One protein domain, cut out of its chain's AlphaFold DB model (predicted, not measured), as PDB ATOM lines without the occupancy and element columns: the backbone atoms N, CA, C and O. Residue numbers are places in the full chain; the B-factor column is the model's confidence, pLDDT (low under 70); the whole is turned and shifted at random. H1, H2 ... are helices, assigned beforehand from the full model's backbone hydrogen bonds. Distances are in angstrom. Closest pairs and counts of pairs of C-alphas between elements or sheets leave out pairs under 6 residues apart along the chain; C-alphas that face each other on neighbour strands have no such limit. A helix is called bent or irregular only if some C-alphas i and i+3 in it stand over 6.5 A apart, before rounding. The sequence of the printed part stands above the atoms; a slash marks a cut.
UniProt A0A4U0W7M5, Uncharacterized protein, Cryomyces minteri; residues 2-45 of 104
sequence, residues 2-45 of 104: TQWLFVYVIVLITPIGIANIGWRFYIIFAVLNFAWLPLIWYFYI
ATOM      1  N   THR A   2      20.990  72.127 129.626       77.44
ATOM      2  CA  THR A   2      20.570  71.932 128.230       77.44
ATOM      3  C   THR A   2      21.650  71.368 127.292       77.44
ATOM      4  O   THR A   2      21.352  70.495 126.487       77.44
ATOM      5  N   GLN A   3      22.916  71.783 127.426       83.44
ATOM      6  CA  GLN A   3      24.017  71.279 126.586       83.44
ATOM      7  C   GLN A   3      24.210  69.759 126.708       83.44
ATOM      8  O   GLN A   3      24.278  69.059 125.702       83.44
ATOM      9  N   TRP A   4      24.260  69.243 127.938       90.56
ATOM     10  CA  TRP A   4      24.466  67.817 128.200       90.56
ATOM     11  C   TRP A   4      23.310  66.957 127.679       90.56
ATOM     12  O   TRP A   4      23.538  65.863 127.170       90.56
ATOM     13  N   LEU A   5      22.085  67.485 127.732       92.12
ATOM     14  CA  LEU A   5      20.908  66.827 127.174       92.12
ATOM     15  C   LEU A   5      21.002  66.691 125.648       92.12
ATOM     16  O   LEU A   5      20.748  65.619 125.112       92.12
ATOM     17  N   PHE A   6      21.405  67.750 124.943       89.06
ATOM     18  CA  PHE A   6      21.543  67.698 123.485       89.06
ATOM     19  C   PHE A   6      22.658  66.755 123.031       89.06
ATOM     20  O   PHE A   6      22.465  66.008 122.071       89.06
ATOM     21  N   VAL A   7      23.790  66.731 123.744       90.75
ATOM     22  CA  VAL A   7      24.862  65.755 123.487       90.75
ATOM     23  C   VAL A   7      24.328  64.332 123.638       90.75
ATOM     24  O   VAL A   7      24.529  63.506 122.752       90.75
ATOM     25  N   TYR A   8      23.586  64.059 124.713       94.00
ATOM     26  CA  TYR A   8      22.978  62.751 124.942       94.00
ATOM     27  C   TYR A   8      22.012  62.342 123.818       94.00
ATOM     28  O   TYR A   8      22.120  61.244 123.275       94.00
ATOM     29  N   VAL A   9      21.116  63.245 123.407       92.88
ATOM     30  CA  VAL A   9      20.166  62.999 122.310       92.88
ATOM     31  C   VAL A   9      20.892  62.678 120.999       92.88
ATOM     32  O   VAL A   9      20.534  61.717 120.319       92.88
ATOM     33  N   ILE A  10      21.943  63.426 120.654       91.25
ATOM     34  CA  ILE A  10      22.727  63.170 119.437       91.25
ATOM     35  C   ILE A  10      23.416  61.805 119.491       91.25
ATOM     36  O   ILE A  10      23.395  61.076 118.495       91.25
ATOM     37  N   VAL A  11      23.989  61.434 120.637       93.38
ATOM     38  CA  VAL A  11      24.651  60.133 120.821       93.38
ATOM     39  C   VAL A  11      23.671  58.973 120.629       93.38
ATOM     40  O   VAL A  11      24.053  57.963 120.048       93.38
ATOM     41  N   LEU A  12      22.406  59.124 121.035       93.25
ATOM     42  CA  LEU A  12      21.376  58.101 120.822       93.25
ATOM     43  C   LEU A  12      20.895  58.014 119.367       93.25
ATOM     44  O   LEU A  12      20.713  56.918 118.841       93.25
ATOM     45  N   ILE A  13      20.683  59.155 118.706       91.44
ATOM     46  CA  ILE A  13      20.127  59.191 117.342       91.44
ATOM     47  C   ILE A  13      21.166  58.753 116.302       91.44
ATOM     48  O   ILE A  13      20.819  58.095 115.323       91.44
ATOM     49  N   THR A  14      22.441  59.090 116.508       91.62
ATOM     50  CA  THR A  14      23.531  58.831 115.553       91.62
ATOM     51  C   THR A  14      23.664  57.365 115.112       91.62
ATOM     52  O   THR A  14      23.653  57.126 113.903       91.62
ATOM     53  N   PRO A  15      23.748  56.362 116.010       91.75
ATOM     54  CA  PRO A  15      23.867  54.963 115.593       91.75
ATOM     55  C   PRO A  15      22.626  54.464 114.840       91.75
ATOM     56  O   PRO A  15      22.758  53.730 113.863       91.75
ATOM     57  N   ILE A  16      21.427  54.909 115.234       92.06
ATOM     58  CA  ILE A  16      20.164  54.555 114.565       92.06
ATOM     59  C   ILE A  16      20.107  55.184 113.166       92.06
ATOM     60  O   ILE A  16      19.700  54.538 112.201       92.06
ATOM     61  N   GLY A  17      20.545  56.436 113.034       89.19
ATOM     62  CA  GLY A  17      20.624  57.141 111.758       89.19
ATOM     63  C   GLY A  17      21.588  56.461 110.787       89.19
ATOM     64  O   GLY A  17      21.214  56.163 109.654       89.19
ATOM     65  N   ILE A  18      22.802  56.140 111.237       92.62
ATOM     66  CA  ILE A  18      23.810  55.476 110.398       92.62
ATOM     67  C   ILE A  18      23.344  54.075 109.975       92.62
ATOM     68  O   ILE A  18      23.527  53.709 108.816       92.62
ATOM     69  N   ALA A  19      22.692  53.312 110.856       92.81
ATOM     70  CA  ALA A  19      22.185  51.983 110.513       92.81
ATOM     71  C   ALA A  19      21.115  52.003 109.403       92.81
ATOM     72  O   ALA A  19      21.070  51.087 108.586       92.81
ATOM     73  N   ASN A  20      20.274  53.044 109.347       92.00
ATOM     74  CA  ASN A  20      19.172  53.131 108.382       92.00
ATOM     75  C   ASN A  20      19.554  53.807 107.058       92.00
ATOM     76  O   ASN A  20      19.132  53.367 105.992       92.00
ATOM     77  N   ILE A  21      20.316  54.906 107.113       91.56
ATOM     78  CA  ILE A  21      20.609  55.742 105.933       91.56
ATOM     79  C   ILE A  21      22.106  55.840 105.603       91.56
ATOM     80  O   ILE A  21      22.486  56.510 104.636       91.56
ATOM     81  N   GLY A  22      22.960  55.156 106.370       90.38
ATOM     82  CA  GLY A  22      24.393  55.040 106.117       90.38
ATOM     83  C   GLY A  22      25.088  56.396 106.044       90.38
ATOM     84  O   GLY A  22      24.887  57.280 106.878       90.38
ATOM     85  N   TRP A  23      25.891  56.575 104.994       88.56
ATOM     86  CA  TRP A  23      26.696  57.780 104.781       88.56
ATOM     87  C   TRP A  23      25.865  59.059 104.583       88.56
ATOM     88  O   TRP A  23      26.356  60.161 104.825       88.56
ATOM     89  N   ARG A  24      24.590  58.945 104.185       89.81
ATOM     90  CA  ARG A  24      23.715  60.108 103.960       89.81
ATOM     91  C   ARG A  24      23.382  60.848 105.256       89.81
ATOM     92  O   ARG A  24      23.071  62.035 105.209       89.81
ATOM     93  N   PHE A  25      23.500  60.192 106.412       90.38
ATOM     94  CA  PHE A  25      23.316  60.834 107.715       90.38
ATOM     95  C   PHE A  25      24.322  61.972 107.952       90.38
ATOM     96  O   PHE A  25      23.966  63.007 108.516       90.38
ATOM     97  N   TYR A  26      25.551  61.845 107.442       88.12
ATOM     98  CA  TYR A  26      26.560  62.901 107.551       88.12
ATOM     99  C   TYR A  26      26.173  64.173 106.782       88.12
ATOM    100  O   TYR A  26      26.510  65.272 107.219       88.12
ATOM    101  N   ILE A  27      25.409  64.053 105.685       91.88
ATOM    102  CA  ILE A  27      24.900  65.217 104.941       91.88
ATOM    103  C   ILE A  27      23.935  66.026 105.810       91.88
ATOM    104  O   ILE A  27      23.988  67.252 105.798       91.88
ATOM    105  N   ILE A  28      23.087  65.365 106.605       89.38
ATOM    106  CA  ILE A  28      22.147  66.043 107.510       89.38
ATOM    107  C   ILE A  28      22.923  66.894 108.522       89.38
ATOM    108  O   ILE A  28      22.609  68.067 108.713       89.38
ATOM    109  N   PHE A  29      23.985  66.340 109.111       88.25
ATOM    110  CA  PHE A  29      24.864  67.088 110.012       88.25
ATOM    111  C   PHE A  29      25.568  68.258 109.326       88.25
ATOM    112  O   PHE A  29      25.650  69.337 109.914       88.25
ATOM    113  N   ALA A  30      26.043  68.074 108.093       91.44
ATOM    114  CA  ALA A  30      26.654  69.150 107.324       91.44
ATOM    115  C   ALA A  30      25.654  70.292 107.087       91.44
ATOM    116  O   ALA A  30      25.958  71.440 107.397       91.44
ATOM    117  N   VAL A  31      24.438  69.983 106.627       94.38
ATOM    118  CA  VAL A  31      23.389  70.984 106.370       94.38
ATOM    119  C   VAL A  31      22.983  71.710 107.651       94.38
ATOM    120  O   VAL A  31      22.872  72.932 107.638       94.38
ATOM    121  N   LEU A  32      22.811  70.995 108.766       90.31
ATOM    122  CA  LEU A  32      22.492  71.619 110.053       90.31
ATOM    123  C   LEU A  32      23.605  72.569 110.511       90.31
ATOM    124  O   LEU A  32      23.307  73.685 110.925       90.31
ATOM    125  N   ASN A  33      24.878  72.177 110.388       90.06
ATOM    126  CA  ASN A  33      26.007  73.065 110.692       90.06
ATOM    127  C   ASN A  33      26.032  74.294 109.773       90.06
ATOM    128  O   ASN A  33      26.231  75.410 110.246       90.06
ATOM    129  N   PHE A  34      25.768  74.118 108.477       94.19
ATOM    130  CA  PHE A  34      25.669  75.238 107.542       94.19
ATOM    131  C   PHE A  34      24.490  76.164 107.852       94.19
ATOM    132  O   PHE A  34      24.625  77.371 107.688       94.19
ATOM    133  N   ALA A  35      23.366  75.638 108.341       92.69
ATOM    134  CA  ALA A  35      22.219  76.439 108.763       92.69
ATOM    135  C   ALA A  35      22.509  77.274 110.024       92.69
ATOM    136  O   ALA A  35      21.934  78.352 110.189       92.69
ATOM    137  N   TRP A  36      23.431  76.831 110.886       89.69
ATOM    138  CA  TRP A  36      23.876  77.619 112.040       89.69
ATOM    139  C   TRP A  36      24.690  78.856 111.646       89.69
ATOM    140  O   TRP A  36      24.606  79.865 112.339       89.69
ATOM    141  N   LEU A  37      25.430  78.831 110.534       90.38
ATOM    142  CA  LEU A  37      26.260  79.963 110.097       90.38
ATOM    143  C   LEU A  37      25.476  81.275 109.882       90.38
ATOM    144  O   LEU A  37      25.849  82.274 110.498       90.38
ATOM    145  N   PRO A  38      24.395  81.328 109.072       89.38
ATOM    146  CA  PRO A  38      23.621  82.558 108.906       89.38
ATOM    147  C   PRO A  38      22.887  82.958 110.188       89.38
ATOM    148  O   PRO A  38      22.707  84.148 110.440       89.38
ATOM    149  N   LEU A  39      22.495  81.985 111.020       89.25
ATOM    150  CA  LEU A  39      21.857  82.262 112.301       89.25
ATOM    151  C   LEU A  39      22.827  82.983 113.246       89.25
ATOM    152  O   LEU A  39      22.480  84.012 113.813       89.25
ATOM    153  N   ILE A  40      24.056  82.483 113.373       88.19
ATOM    154  CA  ILE A  40      25.094  83.126 114.181       88.19
ATOM    155  C   ILE A  40      25.427  84.498 113.591       88.19
ATOM    156  O   ILE A  40      25.455  85.476 114.321       88.19
ATOM    157  N   TRP A  41      25.600  84.610 112.274       84.38
ATOM    158  CA  TRP A  41      25.937  85.890 111.650       84.38
ATOM    159  C   TRP A  41      24.886  86.989 111.883       84.38
ATOM    160  O   TRP A  41      25.249  88.146 112.081       84.38
ATOM    161  N   TYR A  42      23.594  86.645 111.866       84.75
ATOM    162  CA  TYR A  42      22.528  87.634 112.039       84.75
ATOM    163  C   TYR A  42      22.167  87.892 113.508       84.75
ATOM    164  O   TYR A  42      21.928  89.035 113.892       84.75
ATOM    165  N   PHE A  43      22.082  86.840 114.327       83.31
ATOM    166  CA  PHE A  43      21.580  86.947 115.698       83.31
ATOM    167  C   PHE A  43      22.681  87.120 116.741       83.31
ATOM    168  O   PHE A  43      22.403  87.611 117.836       83.31
ATOM    169  N   TYR A  44      23.911  86.701 116.447       81.62
ATOM    170  CA  TYR A  44      24.997  86.788 117.410       81.62
ATOM    171  C   TYR A  44      25.606  88.186 117.377       81.62
ATOM    172  O   TYR A  44      26.191  88.613 116.382       81.62
ATOM    173  N   ILE A  45      25.455  88.908 118.482       78.81
ATOM    174  CA  ILE A  45      26.128  90.187 118.675       78.81
ATOM    175  C   ILE A  45      27.576  89.949 119.120       78.81
ATOM    176  O   ILE A  45      27.869  89.025 119.876       78.81
TER     177      ILE A  45
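This is residues 2 to 45 of the 104 residues of an uncharacterized protein of Cryomyces minteri (UniProt A0A4U0W7M5). Two long helices, H1 and H2, meet at one end through a tight link and make an open, flat V, with H2 running back the opposite way to H1 and the other ends of the two helices spread apart. The printed part has 44 residues with two named helices, H1 then H2, and no named strand; its class is all helix. It is loose, with a radius of gyration of the C-alphas of 13.0 A, and spans 39 by 24 by 7 A.

H1, residues 2 to 21, begins at C-alpha 2 (20.570, 71.932, 128.230) and is 27.6 A long. It has a kink of 31 degrees near residue 15 and is only just irregular: C-alphas 12 and 15 are 6.6 A apart. H2, residues 24 to 43, is 29.4 A long and ends at C-alpha 43 (21.580, 86.947, 115.698); it is neither bent nor irregular, but only just: C-alphas 35 and 38 are 6.3 A apart.

H1, with residues 17 to 18 alone, and H2, with residues 24 to 25 alone, only just touch, only at the corner, with 3 pairs of C-alphas within 8 A. The closest C-alphas, of Ile 18 and Phe 25, are 6.0 A apart. The helices run opposite ways at a shallow tilt of 34 degrees, only just short of steep. O i to N i+4 pairs are within hydrogen-bond range in 14 of 16 in H1 and 12 of 16 in H2.

The two C-alphas farthest apart, of Ala 19 and Ile 45, are 39.3 A apart. The printed part has no cut, and no printed residue is under 70 in pLDDT.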